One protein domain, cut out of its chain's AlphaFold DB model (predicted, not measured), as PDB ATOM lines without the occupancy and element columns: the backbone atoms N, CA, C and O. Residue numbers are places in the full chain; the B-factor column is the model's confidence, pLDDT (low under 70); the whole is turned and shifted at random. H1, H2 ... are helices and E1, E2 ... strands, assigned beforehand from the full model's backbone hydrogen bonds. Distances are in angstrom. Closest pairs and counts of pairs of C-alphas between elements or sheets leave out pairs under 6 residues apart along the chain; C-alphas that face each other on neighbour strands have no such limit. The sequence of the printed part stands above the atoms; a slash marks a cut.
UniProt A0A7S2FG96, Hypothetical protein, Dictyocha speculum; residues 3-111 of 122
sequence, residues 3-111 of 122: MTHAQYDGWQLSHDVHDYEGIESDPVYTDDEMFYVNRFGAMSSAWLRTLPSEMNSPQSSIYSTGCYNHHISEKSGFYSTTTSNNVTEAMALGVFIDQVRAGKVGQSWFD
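AT A GLANCE: This is residues 3 to 111 of the 122 residues of the protein "Hypothetical protein" of Dictyocha speculum (UniProt A0A7S2FG96). A narrow two-stranded sheet, E1 beside E2, is the middle of an elongated model, with the long helix H3 along one side of it and H4 on the opposite side toward one end. At the other end the short H2 folds back beside H1, and residues 109 to 110 pair in parallel with residues 63 to 64 of E2. The 109 printed residues run E1, H1, H2, H3, E2, H4, class mixed; the parallel sheet has the order E1, E2. The whole is compact, with a radius of gyration of the C-alphas of 15.0 A and spans of 47 by 27 by 22 A.

HOW THE PARTS SIT: E1, residues 3 to 9, and E2, residues 61 to 69, are parallel at 24 degrees; N 7 and O 65 are 2.8 A apart and N 63 and O 3 2.9 A, within hydrogen-bond range. E2 bends by 83 degrees at residue 66. The closest C-alphas of E1 and H3, residues 31 to 50, are those of Gln 7 and Gly 41, 4.8 A apart. Those of E2 and H4, residues 89 to 101, are Tyr 63 and Ala 92, 6.6 A. H3 and H4 are apart. H1, residues 10 to 17, is close to but not clearly touching H3, closest at C-alphas 13 and 37, 7.0 A, at a steep tilt of 49 degrees, opposite ways. H2, residues 21 to 24, touches H1, closest at C-alphas 14 and 22, 4.4 A. E1, H1 H2 H3, E2 form a strand-helix-strand unit, parallel neighbour strands with helices between. Every O i to N i+4 pair is within hydrogen-bond range in H1, H3 and H4; H2 is too short for one.

IN THESE COORDINATES: E1 begins at C-alpha 3, (-22.358, 47.343, -35.242), and spans 13.3 A; H1 spans 10.2 A and H2 5.4 A. H3 spans 28.6 A, E2 19.4 A and H4 18.3 A, ending at C-alpha 101, (-19.478, 57.428, -21.294).

THE WHOLE: The C-alphas farthest apart, of Thr 30 and Ala 102, are 48.2 A apart. The printed part has no cut; E2 to H4 is a long link of 19 residues. Mean pLDDT of the printed part is 79.7, with residues 20 to 27, 52 to 59 and 71 to 78 under 70.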
ATOM      1  N   MET A   3     -21.885  48.181 -34.137       87.75
ATOM      2  CA  MET A   3     -22.358  47.343 -35.242       87.75
ATOM      3  C   MET A   3     -22.431  45.896 -34.759       87.75
ATOM      4  O   MET A   3     -21.487  45.398 -34.150       87.75
ATOM      5  N   THR A   4     -23.540  45.236 -35.053       86.75
ATOM      6  CA  THR A   4     -23.777  43.823 -34.751       86.75
ATOM      7  C   THR A   4     -23.953  43.073 -36.062       86.75
ATOM      8  O   THR A   4     -24.706  43.516 -36.930       86.75
ATOM      9  N   HIS A   5     -23.251  41.959 -36.224       87.75
ATOM     10  CA  HIS A   5     -23.276  41.174 -37.453       87.75
ATOM     11  C   HIS A   5     -23.132  39.681 -37.140       87.75
ATOM     12  O   HIS A   5     -22.398  39.307 -36.236       87.75
ATOM     13  N   ALA A   6     -23.811  38.814 -37.881       88.25
ATOM     14  CA  ALA A   6     -23.503  37.387 -37.894       88.25
ATOM     15  C   ALA A   6     -22.657  37.125 -39.136       88.25
ATOM     16  O   ALA A   6     -23.069  37.485 -40.234       88.25
ATOM     17  N   GLN A   7     -21.492  36.490 -38.985       90.19
ATOM     18  CA  GLN A   7     -20.637  36.122 -40.122       90.19
ATOM     19  C   GLN A   7     -21.400  35.244 -41.122       90.19
ATOM     20  O   GLN A   7     -21.159  35.333 -42.323       90.19
ATOM     21  N   TYR A   8     -22.355  34.456 -40.622       87.94
ATOM     22  CA  TYR A   8     -23.328  33.695 -41.397       87.94
ATOM     23  C   TYR A   8     -24.714  34.335 -41.242       87.94
ATOM     24  O   TYR A   8     -25.624  33.732 -40.680       87.94
ATOM     25  N   ASP A   9     -24.868  35.589 -41.677       85.75
ATOM     26  CA  ASP A   9     -26.155  36.280 -41.581       85.75
ATOM     27  C   ASP A   9     -27.242  35.501 -42.329       85.75
ATOM     28  O   ASP A   9     -27.164  35.293 -43.542       85.75
ATOM     29  N   GLY A  10     -28.248  35.059 -41.577       79.75
ATOM     30  CA  GLY A  10     -29.283  34.173 -42.083       79.75
ATOM     31  C   GLY A  10     -30.134  34.827 -43.158       79.75
ATOM     32  O   GLY A  10     -30.531  34.151 -44.095       79.75
ATOM     33  N   TRP A  11     -30.356  36.141 -43.101       79.62
ATOM     34  CA  TRP A  11     -31.124  36.836 -44.133       79.62
ATOM     35  C   TRP A  11     -30.352  36.907 -45.451       79.62
ATOM     36  O   TRP A  11     -30.908  36.614 -46.508       79.62
ATOM     37  N   GLN A  12     -29.062  37.246 -45.387       85.00
ATOM     38  CA  GLN A  12     -28.203  37.300 -46.568       85.00
ATOM     39  C   GLN A  12     -28.033  35.911 -47.201       85.00
ATOM     40  O   GLN A  12     -28.289  35.743 -48.389       85.00
ATOM     41  N   LEU A  13     -27.656  34.908 -46.403       82.56
ATOM     42  CA  LEU A  13     -27.424  33.547 -46.892       82.56
ATOM     43  C   LEU A  13     -28.695  32.876 -47.398       82.56
ATOM     44  O   LEU A  13     -28.649  32.171 -48.404       82.56
ATOM     45  N   SER A  14     -29.821  33.084 -46.720       75.88
ATOM     46  CA  SER A  14     -31.084  32.533 -47.196       75.88
ATOM     47  C   SER A  14     -31.448  33.147 -48.526       75.88
ATOM     48  O   SER A  14     -31.647  32.395 -49.466       75.88
ATOM     49  N   HIS A  15     -31.413  34.476 -48.661       76.06
ATOM     50  CA  HIS A  15     -31.747  35.112 -49.931       76.06
ATOM     51  C   HIS A  15     -30.858  34.633 -51.093       76.06
ATOM     52  O   HIS A  15     -31.346  34.450 -52.206       76.06
ATOM     53  N   ASP A  16     -29.575  34.378 -50.823       76.38
ATOM     54  CA  ASP A  16     -28.607  33.953 -51.836       76.38
ATOM     55  C   ASP A  16     -28.676  32.451 -52.187       76.38
ATOM     56  O   ASP A  16     -28.241  32.072 -53.277       76.38
ATOM     57  N   VAL A  17     -29.201  31.594 -51.298       77.19
ATOM     58  CA  VAL A  17     -29.215  30.126 -51.483       77.19
ATOM     59  C   VAL A  17     -30.631  29.543 -51.582       77.19
ATOM     60  O   VAL A  17     -30.916  28.818 -52.532       77.19
ATOM     61  N   HIS A  18     -31.520  29.875 -50.640       72.44
ATOM     62  CA  HIS A  18     -32.864  29.281 -50.475       72.44
ATOM     63  C   HIS A  18     -34.011  30.317 -50.477       72.44
ATOM     64  O   HIS A  18     -35.127  30.023 -50.059       72.44
ATOM     65  N   ASP A  19     -33.750  31.545 -50.925       73.38
ATOM     66  CA  ASP A  19     -34.644  32.706 -50.828       73.38
ATOM     67  C   ASP A  19     -35.258  32.885 -49.412       73.38
ATOM     68  O   ASP A  19     -34.591  32.683 -48.399       73.38
ATOM     69  N   TYR A  20     -36.531  33.272 -49.307       67.25
ATOM     70  CA  TYR A  20     -37.234  33.436 -48.031       67.25
ATOM     71  C   TYR A  20     -37.408  32.119 -47.250       67.25
ATOM     72  O   TYR A  20     -37.533  32.140 -46.027       67.25
ATOM     73  N   GLU A  21     -37.371  30.962 -47.923       66.38
ATOM     74  CA  GLU A  21     -37.547  29.653 -47.278       66.38
ATOM     75  C   GLU A  21     -36.406  29.346 -46.299       66.38
ATOM     76  O   GLU A  21     -36.657  28.821 -45.215       66.38
ATOM     77  N   GLY A  22     -35.170  29.751 -46.614       64.69
ATOM     78  CA  GLY A  22     -34.026  29.593 -45.703       64.69
ATOM     79  C   GLY A  22     -34.117  30.434 -44.421       64.69
ATOM     80  O   GLY A  22     -33.408  30.158 -43.454       64.69
ATOM     81  N   ILE A  23     -34.981  31.456 -44.410       63.16
ATOM     82  CA  ILE A  23     -35.172  32.377 -43.279       63.16
ATOM     83  C   ILE A  23     -36.163  31.783 -42.279       63.16
ATOM     84  O   ILE A  23     -35.977  31.905 -41.068       63.16
ATOM     85  N   GLU A  24     -37.228  31.157 -42.783       63.28
ATOM     86  CA  GLU A  24     -38.273  30.547 -41.955       63.28
ATOM     87  C   GLU A  24     -37.927  29.115 -41.524       63.28
ATOM     88  O   GLU A  24     -38.320  28.673 -40.440       63.28
ATOM     89  N   SER A  25     -37.178  28.385 -42.352       65.62
ATOM     90  CA  SER A  25     -36.708  27.031 -42.053       65.62
ATOM     91  C   SER A  25     -35.279  27.045 -41.497       65.62
ATOM     92  O   SER A  25     -34.570  28.031 -41.636       65.62
ATOM     93  N   ASP A  26     -34.860  25.984 -40.803       68.06
ATOM     94  CA  ASP A  26     -33.434  25.717 -40.556       68.06
ATOM     95  C   ASP A  26     -32.940  24.868 -41.740       68.06
ATOM     96  O   ASP A  26     -33.099  23.640 -41.702       68.06
ATOM     97  N   PRO A  27     -32.476  25.480 -42.849       69.12
ATOM     98  CA  PRO A  27     -32.229  24.747 -44.080       69.12
ATOM     99  C   PRO A  27     -31.085  23.751 -43.895       69.12
ATOM    100  O   PRO A  27     -30.026  24.067 -43.356       69.12
ATOM    101  N   VAL A  28     -31.278  22.538 -44.409       76.75
ATOM    102  CA  VAL A  28     -30.182  21.580 -44.556       76.75
ATOM    103  C   VAL A  28     -29.505  21.859 -45.888       76.75
ATOM    104  O   VAL A  28     -30.050  21.547 -46.945       76.75
ATOM    105  N   TYR A  29     -28.316  22.444 -45.830       81.50
ATOM    106  CA  TYR A  29     -27.511  22.705 -47.014       81.50
ATOM    107  C   TYR A  29     -26.881  21.422 -47.566       81.50
ATOM    108  O   TYR A  29     -26.408  20.557 -46.826       81.50
ATOM    109  N   THR A  30     -26.834  21.325 -48.889       88.19
ATOM    110  CA  THR A  30     -26.011  20.351 -49.617       88.19
ATOM    111  C   THR A  30     -24.519  20.669 -49.470       88.19
ATOM    112  O   THR A  30     -24.145  21.774 -49.079       88.19
ATOM    113  N   ASP A  31     -23.638  19.731 -49.831       89.19
ATOM    114  CA  ASP A  31     -22.182  19.941 -49.753       89.19
ATOM    115  C   ASP A  31     -21.705  21.159 -50.573       89.19
ATOM    116  O   ASP A  31     -20.849  21.924 -50.121       89.19
ATOM    117  N   ASP A  32     -22.287  21.374 -51.759       88.31
ATOM    118  CA  ASP A  32     -21.944  22.500 -52.637       88.31
ATOM    119  C   ASP A  32     -22.428  23.840 -52.060       88.31
ATOM    120  O   ASP A  32     -21.712  24.847 -52.100       88.31
ATOM    121  N   GLU A  33     -23.621  23.862 -51.464       88.06
ATOM    122  CA  GLU A  33     -24.140  25.042 -50.771       88.06
ATOM    123  C   GLU A  33     -23.323  25.338 -49.511       88.06
ATOM    124  O   GLU A  33     -22.963  26.487 -49.266       88.06
ATOM    125  N   MET A  34     -22.922  24.307 -48.763       87.88
ATOM    126  CA  MET A  34     -22.037  24.454 -47.611       87.88
ATOM    127  C   MET A  34     -20.675  25.029 -47.990       87.88
ATOM    128  O   MET A  34     -20.097  25.803 -47.223       87.88
ATOM    129  N   PHE A  35     -20.144  24.708 -49.172       89.56
ATOM    130  CA  PHE A  35     -18.935  25.360 -49.673       89.56
ATOM    131  C   PHE A  35     -19.149  26.868 -49.870       89.56
ATOM    132  O   PHE A  35     -18.308  27.668 -49.446       89.56
ATOM    133  N   TYR A  36     -20.275  27.270 -50.468       89.25
ATOM    134  CA  TYR A  36     -20.632  28.680 -50.629       89.25
ATOM    135  C   TYR A  36     -20.820  29.381 -49.278       89.25
ATOM    136  O   TYR A  36     -20.199  30.416 -49.041       89.25
ATOM    137  N   VAL A  37     -21.593  28.787 -48.368       88.75
ATOM    138  CA  VAL A  37     -21.878  29.304 -47.023       88.75
ATOM    139  C   VAL A  37     -20.592  29.515 -46.219       88.75
ATOM    140  O   VAL A  37     -20.371  30.588 -45.657       88.75
ATOM    141  N   ASN A  38     -19.686  28.535 -46.218       89.19
ATOM    142  CA  ASN A  38     -18.394  28.657 -45.539       89.19
ATOM    143  C   ASN A  38     -17.511  29.740 -46.169       89.19
ATOM    144  O   ASN A  38     -16.831  30.487 -45.461       89.19
ATOM    145  N   ARG A  39     -17.528  29.862 -47.502       91.25
ATOM    146  CA  ARG A  39     -16.802  30.927 -48.199       91.25
ATOM    147  C   ARG A  39     -17.375  32.305 -47.874       91.25
ATOM    148  O   ARG A  39     -16.593  33.230 -47.667       91.25
ATOM    149  N   PHE A  40     -18.698  32.434 -47.808       90.94
ATOM    150  CA  PHE A  40     -19.382  33.656 -47.403       90.94
ATOM    151  C   PHE A  40     -18.956  34.071 -45.992       90.94
ATOM    152  O   PHE A  40     -18.434  35.170 -45.825       90.94
ATOM    153  N   GLY A  41     -19.055  33.174 -45.002       90.12
ATOM    154  CA  GLY A  41     -18.657  33.475 -43.623       90.12
ATOM    155  C   GLY A  41     -17.189  33.876 -43.491       90.12
ATOM    156  O   GLY A  41     -16.864  34.875 -42.843       90.12
ATOM    157  N   ALA A  42     -16.292  33.170 -44.189       90.62
ATOM    158  CA  ALA A  42     -14.876  33.523 -44.235       90.62
ATOM    159  C   ALA A  42     -14.638  34.918 -44.845       90.62
ATOM    160  O   ALA A  42     -13.819  35.686 -44.333       90.62
ATOM    161  N   MET A  43     -15.357  35.268 -45.918       91.31
ATOM    162  CA  MET A  43     -15.279  36.593 -46.538       91.31
ATOM    163  C   MET A  43     -15.845  37.685 -45.629       91.31
ATOM    164  O   MET A  43     -15.189  38.710 -45.466       91.31
ATOM    165  N   SER A  44     -16.988  37.455 -44.983       91.00
ATOM    166  CA  SER A  44     -17.594  38.380 -44.018       91.00
ATOM    167  C   SER A  44     -16.651  38.663 -42.846       91.00
ATOM    168  O   SER A  44     -16.366  39.824 -42.546       91.00
ATOM    169  N   SER A  45     -16.071  37.621 -42.241       88.94
ATOM    170  CA  SER A  45     -15.077  37.760 -41.166       88.94
ATOM    171  C   SER A  45     -13.836  38.537 -41.620       88.94
ATOM    172  O   SER A  45     -13.358  39.429 -40.914       88.94
ATOM    173  N   ALA A  46     -13.325  38.248 -42.821       89.31
ATOM    174  CA  ALA A  46     -12.192  38.974 -43.386       89.31
ATOM    175  C   ALA A  46     -12.532  40.449 -43.643       89.31
ATOM    176  O   ALA A  46     -11.747  41.326 -43.288       89.31
ATOM    177  N   TRP A  47     -13.703  40.743 -44.211       88.06
ATOM    178  CA  TRP A  47     -14.128  42.107 -44.513       88.06
ATOM    179  C   TRP A  47     -14.327  42.956 -43.267       88.06
ATOM    180  O   TRP A  47     -13.834  44.083 -43.251       88.06
ATOM    181  N   LEU A  48     -14.934  42.411 -42.209       86.62
ATOM    182  CA  LEU A  48     -15.047  43.093 -40.916       86.62
ATOM    183  C   LEU A  48     -13.681  43.559 -40.403       86.62
ATOM    184  O   LEU A  48     -13.516  44.707 -40.011       86.62
ATOM    185  N   ARG A  49     -12.656  42.708 -40.506       83.19
ATOM    186  CA  ARG A  49     -11.284  43.044 -40.080       83.19
ATOM    187  C   ARG A  49     -10.608  44.082 -40.974       83.19
ATOM    188  O   ARG A  49      -9.640  44.709 -40.554       83.19
ATOM    189  N   THR A  50     -11.088  44.247 -42.206       81.50
ATOM    190  CA  THR A  50     -10.603  45.268 -43.145       81.50
ATOM    191  C   THR A  50     -11.405  46.559 -43.101       81.50
ATOM    192  O   THR A  50     -11.006  47.509 -43.780       81.50
ATOM    193  N   LEU A  51     -12.518  46.612 -42.353       78.38
ATOM    194  CA  LEU A  51     -13.339  47.813 -42.277       78.38
ATOM    195  C   LEU A  51     -12.425  48.986 -41.877       78.38
ATOM    196  O   LEU A  51     -11.846  48.952 -40.787       78.38
ATOM    197  N   PRO A  52     -12.255  50.008 -42.752       53.31
ATOM    198  CA  PRO A  52     -11.169  51.004 -42.673       53.31
ATOM    199  C   PRO A  52     -11.097  51.827 -41.372       53.31
ATOM    200  O   PRO A  52     -10.216  52.666 -41.195       53.31
ATOM    201  N   SER A  53     -12.080  51.644 -40.497       49.19
ATOM    202  CA  SER A  53     -12.593  52.576 -39.503       49.19
ATOM    203  C   SER A  53     -12.865  51.941 -38.133       49.19
ATOM    204  O   SER A  53     -13.302  52.664 -37.241       49.19
ATOM    205  N   GLU A  54     -12.597  50.641 -37.948       51.00
ATOM    206  CA  GLU A  54     -12.804  49.886 -36.691       51.00
ATOM    207  C   GLU A  54     -12.104  50.498 -35.459       51.00
ATOM    208  O   GLU A  54     -12.463  50.163 -34.340       51.00
ATOM    209  N   MET A  55     -11.128  51.409 -35.620       51.41
ATOM    210  CA  MET A  55     -10.364  51.956 -34.480       51.41
ATOM    211  C   MET A  55     -10.070  53.468 -34.475       51.41
ATOM    212  O   MET A  55      -9.589  53.977 -33.466       51.41
ATOM    213  N   ASN A  56     -10.353  54.231 -35.537       57.09
ATOM    214  CA  ASN A  56      -9.991  55.667 -35.558       57.09
ATOM    215  C   ASN A  56     -11.088  56.598 -35.021       57.09
ATOM    216  O   ASN A  56     -10.831  57.771 -34.751       57.09
ATOM    217  N   SER A  57     -12.304  56.081 -34.844       62.84
ATOM    218  CA  SER A  57     -13.342  56.744 -34.063       62.84
ATOM    219  C   SER A  57     -13.354  56.095 -32.684       62.84
ATOM    220  O   SER A  57     -13.711  54.919 -32.591       62.84
ATOM    221  N   PRO A  58     -13.021  56.819 -31.601       64.19
ATOM    222  CA  PRO A  58     -13.047  56.241 -30.265       64.19
ATOM    223  C   PRO A  58     -14.437  55.708 -29.879       64.19
ATOM    224  O   PRO A  58     -14.560  54.937 -28.951       64.19
ATOM    225  N   GLN A  59     -15.498  56.050 -30.607       69.81
ATOM    226  CA  GLN A  59     -16.861  55.661 -30.260       69.81
ATOM    227  C   GLN A  59     -17.435  54.546 -31.141       69.81
ATOM    228  O   GLN A  59     -18.657  54.413 -31.190       69.81
ATOM    229  N   SER A  60     -16.617  53.786 -31.873       82.75
ATOM    230  CA  SER A  60     -17.093  52.691 -32.730       82.75
ATOM    231  C   SER A  60     -16.648  51.330 -32.206       82.75
ATOM    232  O   SER A  60     -15.471  51.144 -31.930       82.75
ATOM    233  N   SER A  61     -17.590  50.397 -32.096       87.00
ATOM    234  CA  SER A  61     -17.375  49.016 -31.654       87.00
ATOM    235  C   SER A  61     -18.072  48.055 -32.602       87.00
ATOM    236  O   SER A  61     -19.125  48.399 -33.151       87.00
ATOM    237  N   ILE A  62     -17.527  46.851 -32.755       88.69
ATOM    238  CA  ILE A  62     -18.131  45.807 -33.582       88.69
ATOM    239  C   ILE A  62     -18.259  44.505 -32.804       88.69
ATOM    240  O   ILE A  62     -17.335  44.069 -32.131       88.69
ATOM    241  N   TYR A  63     -19.425  43.882 -32.896       89.44
ATOM    242  CA  TYR A  63     -19.706  42.558 -32.369       89.44
ATOM    243  C   TYR A  63     -20.086  41.641 -33.529       89.44
ATOM    244  O   TYR A  63     -21.019  41.942 -34.275       89.44
ATOM    245  N   SER A  64     -19.354  40.540 -33.689       89.50
ATOM    246  CA  SER A  64     -19.582  39.594 -34.773       89.50
ATOM    247  C   SER A  64     -19.449  38.142 -34.339       89.50
ATOM    248  O   SER A  64     -18.377  37.733 -33.884       89.50
ATOM    249  N   THR A  65     -20.514  37.361 -34.520       89.31
ATOM    250  CA  THR A  65     -20.550  35.930 -34.178       89.31
ATOM    251  C   THR A  65     -20.397  35.042 -35.407       89.31
ATOM    252  O   THR A  65     -20.817  35.393 -36.507       89.31
ATOM    253  N   GLY A  66     -19.835  33.856 -35.218       88.94
ATOM    254  CA  GLY A  66     -19.729  32.785 -36.204       88.94
ATOM    255  C   GLY A  66     -20.979  31.904 -36.267       88.94
ATOM    256  O   GLY A  66     -20.872  30.738 -36.632       88.94
ATOM    257  N   CYS A  67     -22.147  32.421 -35.874       84.06
ATOM    258  CA  CYS A  67     -23.408  31.679 -35.895       84.06
ATOM    259  C   CYS A  67     -24.233  31.997 -37.136       84.06
ATOM    260  O   CYS A  67     -24.218  33.134 -37.611       84.06
ATOM    261  N   TYR A  68     -25.005  31.010 -37.596       81.75
ATOM    262  CA  TYR A  68     -26.128  31.262 -38.488       81.75
ATOM    263  C   TYR A  68     -27.236  31.962 -37.714       81.75
ATOM    264  O   TYR A  68     -27.851  31.383 -36.819       81.75
ATOM    265  N   ASN A  69     -27.419  33.254 -37.965       77.38
ATOM    266  CA  ASN A  69     -28.367  34.054 -37.199       77.38
ATOM    267  C   ASN A  69     -28.708  35.344 -37.951       77.38
ATOM    268  O   ASN A  69     -27.962  35.771 -38.827       77.38
ATOM    269  N   HIS A  70     -29.802  36.005 -37.597       77.38
ATOM    270  CA  HIS A  70     -30.142  37.321 -38.129       77.38
ATOM    271  C   HIS A  70     -30.852  38.157 -37.063       77.38
ATOM    272  O   HIS A  70     -31.735  37.649 -36.369       77.38
ATOM    273  N   HIS A  71     -30.499  39.445 -36.959       60.72
ATOM    274  CA  HIS A  71     -30.970  40.363 -35.903       60.72
ATOM    275  C   HIS A  71     -32.503  40.544 -35.884       60.72
ATOM    276  O   HIS A  71     -33.066  40.866 -34.842       60.72
ATOM    277  N   ILE A  72     -33.181  40.283 -37.012       51.50
ATOM    278  CA  ILE A  72     -34.649  40.333 -37.160       51.50
ATOM    279  C   ILE A  72     -35.308  38.947 -37.313       51.50
ATOM    280  O   ILE A  72     -36.533  38.864 -37.353       51.50
ATOM    281  N   SER A  73     -34.563  37.837 -37.337       45.66
ATOM    282  CA  SER A  73     -35.235  36.530 -37.391       45.66
ATOM    283  C   SER A  73     -35.846  36.198 -36.029       45.66
ATOM    284  O   SER A  73     -35.226  36.366 -34.978       45.66
ATOM    285  N   GLU A  74     -37.079  35.713 -36.040       42.03
ATOM    286  CA  GLU A  74     -37.942  35.460 -34.882       42.03
ATOM    287  C   GLU A  74     -37.417  34.358 -33.922       42.03
ATOM    288  O   GLU A  74     -38.119  33.941 -33.004       42.03
ATOM    289  N   LYS A  75     -36.157  33.922 -34.084       51.22
ATOM    290  CA  LYS A  75     -35.419  32.958 -33.248       51.22
ATOM    291  C   LYS A  75     -34.455  33.607 -32.237       51.22
ATOM    292  O   LYS A  75     -33.548  32.944 -31.752       51.22
ATOM    293  N   SER A  76     -34.631  34.899 -31.938       52.12
ATOM    294  CA  SER A  76     -34.272  35.650 -30.708       52.12
ATOM    295  C   SER A  76     -33.025  35.252 -29.881       52.12
ATOM    296  O   SER A  76     -33.023  35.424 -28.660       52.12
ATOM    297  N   GLY A  77     -31.968  34.722 -30.497       63.03
ATOM    298  CA  GLY A  77     -30.768  34.272 -29.791       63.03
ATOM    299  C   GLY A  77     -29.719  35.364 -29.626       63.03
ATOM    300  O   GLY A  77     -29.005  35.357 -28.635       63.03
ATOM    301  N   PHE A  78     -29.663  36.335 -30.546       66.81
ATOM    302  CA  PHE A  78     -28.533  37.262 -30.723       66.81
ATOM    303  C   PHE A  78     -28.066  37.958 -29.432       66.81
ATOM    304  O   PHE A  78     -26.869  38.023 -29.159       66.81
ATOM    305  N   TYR A  79     -29.012  38.358 -28.573       73.88
ATOM    306  CA  TYR A  79     -28.713  38.997 -27.287       73.88
ATOM    307  C   TYR A  79     -27.890  38.107 -26.332       73.88
ATOM    308  O   TYR A  79     -27.074  38.616 -25.559       73.88
ATOM    309  N   SER A  80     -28.100  36.787 -26.380       77.06
ATOM    310  CA  SER A  80     -27.483  35.772 -25.510       77.06
ATOM    311  C   SER A  80     -26.544  34.795 -26.226       77.06
ATOM    312  O   SER A  80     -25.755  34.125 -25.562       77.06
ATOM    313  N   THR A  81     -26.619  34.695 -27.554       76.75
ATOM    314  CA  THR A  81     -25.691  33.921 -28.378       76.75
ATOM    315  C   THR A  81     -24.297  34.466 -28.151       76.75
ATOM    316  O   THR A  81     -24.093  35.662 -27.940       76.75
ATOM    317  N   THR A  82     -23.336  33.561 -28.112       80.44
ATOM    318  CA  THR A  82     -22.025  33.847 -27.573       80.44
ATOM    319  C   THR A  82     -20.975  33.626 -28.652       80.44
ATOM    320  O   THR A  82     -21.015  32.640 -29.382       80.44
ATOM    321  N   THR A  83     -20.000  34.527 -28.762       82.00
ATOM    322  CA  THR A  83     -18.791  34.208 -29.527       82.00
ATOM    323  C   THR A  83     -18.082  33.012 -28.882       82.00
ATOM    324  O   THR A  83     -18.205  32.772 -27.682       82.00
ATOM    325  N   SER A  84     -17.256  32.293 -29.629       80.38
ATOM    326  CA  SER A  84     -16.286  31.297 -29.148       80.38
ATOM    327  C   SER A  84     -15.433  31.775 -27.962       80.38
ATOM    328  O   SER A  84     -14.951  30.961 -27.177       80.38
ATOM    329  N   ASN A  85     -15.309  33.092 -27.772       83.94
ATOM    330  CA  ASN A  85     -14.613  33.731 -26.656       83.94
ATOM    331  C   ASN A  85     -15.519  34.088 -25.459       83.94
ATOM    332  O   ASN A  85     -15.123  34.882 -24.606       83.94
ATOM    333  N   ASN A  86     -16.718  33.514 -25.363       88.25
ATOM    334  CA  ASN A  86     -17.667  33.750 -24.273       88.25
ATOM    335  C   ASN A  86     -18.221  35.192 -24.176       88.25
ATOM    336  O   ASN A  86     -18.525  35.664 -23.081       88.25
ATOM    337  N   VAL A  87     -18.360  35.907 -25.303       88.75
ATOM    338  CA  VAL A  87     -18.965  37.255 -25.343       88.75
ATOM    339  C   VAL A  87     -20.335  37.240 -26.017       88.75
ATOM    340  O   VAL A  87     -20.454  36.878 -27.187       88.75
ATOM    341  N   THR A  88     -21.360  37.700 -25.302       89.25
ATOM    342  CA  THR A  88     -22.700  37.940 -25.860       89.25
ATOM    343  C   THR A  88     -22.845  39.356 -26.414       89.25
ATOM    344  O   THR A  88     -22.099  40.261 -26.022       89.25
ATOM    345  N   GLU A  89     -23.849  39.591 -27.264       87.31
ATOM    346  CA  GLU A  89     -24.207  40.949 -27.699       87.31
ATOM    347  C   GLU A  89     -24.547  41.840 -26.492       87.31
ATOM    348  O   GLU A  89     -24.124  42.994 -26.434       87.31
ATOM    349  N   ALA A  90     -25.235  41.299 -25.477       87.94
ATOM    350  CA  ALA A  90     -25.545  42.019 -24.242       87.94
ATOM    351  C   ALA A  90     -24.287  42.528 -23.519       87.94
ATOM    352  O   ALA A  90     -24.239  43.676 -23.068       87.94
ATOM    353  N   MET A  91     -23.256  41.682 -23.424       91.69
ATOM    354  CA  MET A  91     -21.970  42.046 -22.825       91.69
ATOM    355  C   MET A  91     -21.249  43.099 -23.666       91.69
ATOM    356  O   MET A  91     -20.774  44.096 -23.117       91.69
ATOM    357  N   ALA A  92     -21.205  42.912 -24.989       89.94
ATOM    358  CA  ALA A  92     -20.609  43.864 -25.923       89.94
ATOM    359  C   ALA A  92     -21.277  45.247 -25.832       89.94
ATOM    360  O   ALA A  92     -20.591  46.267 -25.726       89.94
ATOM    361  N   LEU A  93     -22.612  45.291 -25.781       89.50
ATOM    362  CA  LEU A  93     -23.388  46.519 -25.615       89.50
ATOM    363  C   LEU A  93     -23.105  47.205 -24.274       89.50
ATOM    364  O   LEU A  93     -22.930  48.425 -24.240       89.50
ATOM    365  N   GLY A  94     -23.027  46.441 -23.180       91.19
ATOM    366  CA  GLY A  94     -22.673  46.972 -21.862       91.19
ATOM    367  C   GLY A  94     -21.300  47.646 -21.864       91.19
ATOM    368  O   GLY A  94     -21.179  48.810 -21.474       91.19
ATOM    369  N   VAL A  95     -20.282  46.955 -22.390       90.69
ATOM    370  CA  VAL A  95     -18.920  47.500 -22.503       90.69
ATOM    371  C   VAL A  95     -18.887  48.736 -23.404       90.69
ATOM    372  O   VAL A  95     -18.262  49.735 -23.046       90.69
ATOM    373  N   PHE A  96     -19.595  48.711 -24.536       89.50
ATOM    374  CA  PHE A  96     -19.696  49.848 -25.448       89.50
ATOM    375  C   PHE A  96     -20.278  51.096 -24.761       89.50
ATOM    376  O   PHE A  96     -19.707  52.183 -24.865       89.50
ATOM    377  N   ILE A  97     -21.382  50.957 -24.017       90.94
ATOM    378  CA  ILE A  97     -22.014  52.076 -23.296       90.94
ATOM    379  C   ILE A  97     -21.039  52.696 -22.287       90.94
ATOM    380  O   ILE A  97     -20.927  53.925 -22.209       90.94
ATOM    381  N   ASP A  98     -20.316  51.868 -21.535       91.31
ATOM    382  CA  ASP A  98     -19.348  52.341 -20.546       91.31
ATOM    383  C   ASP A  98     -18.142  53.030 -21.198       91.31
ATOM    384  O   ASP A  98     -17.685  54.070 -20.717       91.31
ATOM    385  N   GLN A  99     -17.657  52.512 -22.331       87.50
ATOM    386  CA  GLN A  99     -16.578  53.131 -23.107       87.50
ATOM    387  C   GLN A  99     -16.986  54.498 -23.660       87.50
ATOM    388  O   GLN A  99     -16.237  55.465 -23.493       87.50
ATOM    389  N   VAL A 100     -18.186  54.611 -24.237       85.38
ATOM    390  CA  VAL A 100     -18.725  55.881 -24.750       85.38
ATOM    391  C   VAL A 100     -18.837  56.916 -23.633       85.38
ATOM    392  O   VAL A 100     -18.388  58.050 -23.807       85.38
ATOM    393  N   ARG A 101     -19.374  56.537 -22.466       88.69
ATOM    394  CA  ARG A 101     -19.478  57.428 -21.294       88.69
ATOM    395  C   ARG A 101     -18.115  57.892 -20.790       88.69
ATOM    396  O   ARG A 101     -17.980  59.034 -20.363       88.69
ATOM    397  N   ALA A 102     -17.119  57.014 -20.839       89.19
ATOM    398  CA  ALA A 102     -15.761  57.305 -20.404       89.19
ATOM    399  C   ALA A 102     -14.906  58.024 -21.466       89.19
ATOM    400  O   ALA A 102     -13.742  58.314 -21.193       89.19
ATOM    401  N   GLY A 103     -15.436  58.280 -22.671       84.88
ATOM    402  CA  GLY A 103     -14.668  58.848 -23.785       84.88
ATOM    403  C   GLY A 103     -13.502  57.960 -24.235       84.88
ATOM    404  O   GLY A 103     -12.493  58.468 -24.725       84.88
ATOM    405  N   LYS A 104     -13.607  56.645 -24.016       82.81
ATOM    406  CA  LYS A 104     -12.591  55.655 -24.395       82.81
ATOM    407  C   LYS A 104     -12.777  55.214 -25.837       82.81
ATOM    408  O   LYS A 104     -13.827  55.457 -26.412       82.81
ATOM    409  N   VAL A 105     -11.743  54.564 -26.375       78.06
ATOM    410  CA  VAL A 105     -11.776  53.907 -27.685       78.06
ATOM    411  C   VAL A 105     -12.658  52.661 -27.621       78.06
ATOM    412  O   VAL A 105     -12.652  51.956 -26.609       78.06
ATOM    413  N   GLY A 106     -13.400  52.415 -28.696       77.31
ATOM    414  CA  GLY A 106     -14.267  51.263 -28.829       77.31
ATOM    415  C   GLY A 106     -13.478  49.966 -28.955       77.31
ATOM    416  O   GLY A 106     -12.344  49.927 -29.434       77.31
ATOM    417  N   GLN A 107     -14.087  48.900 -28.462       86.31
ATOM    418  CA  GLN A 107     -13.584  47.536 -28.555       86.31
ATOM    419  C   GLN A 107     -14.412  46.742 -29.564       86.31
ATOM    420  O   GLN A 107     -15.619  46.963 -29.664       86.31
ATOM    421  N   SER A 108     -13.771  45.805 -30.262       88.25
ATOM    422  CA  SER A 108     -14.457  44.864 -31.145       88.25
ATOM    423  C   SER A 108     -14.290  43.422 -30.667       88.25
ATOM    424  O   SER A 108     -13.283  43.061 -30.051       88.25
ATOM    425  N   TRP A 109     -15.302  42.605 -30.944       89.75
ATOM    426  CA  TRP A 109     -15.408  41.198 -30.585       89.75
ATOM    427  C   TRP A 109     -15.799  40.419 -31.829       89.75
ATOM    428  O   TRP A 109     -16.875  40.629 -32.383       89.75
ATOM    429  N   PHE A 110     -14.928  39.515 -32.250       88.69
ATOM    430  CA  PHE A 110     -15.154  38.681 -33.418       88.69
ATOM    431  C   PHE A 110     -14.998  37.225 -33.029       88.69
ATOM    432  O   PHE A 110     -14.159  36.883 -32.190       88.69
ATOM    433  N   ASP A 111     -15.767  36.371 -33.684       88.62
ATOM    434  CA  ASP A 111     -15.415  34.969 -33.780       88.62
ATOM    435  C   ASP A 111     -14.236  34.749 -34.728       88.62
ATOM    436  O   ASP A 111     -14.225  35.225 -35.867       88.62
TER     437      ASP A 111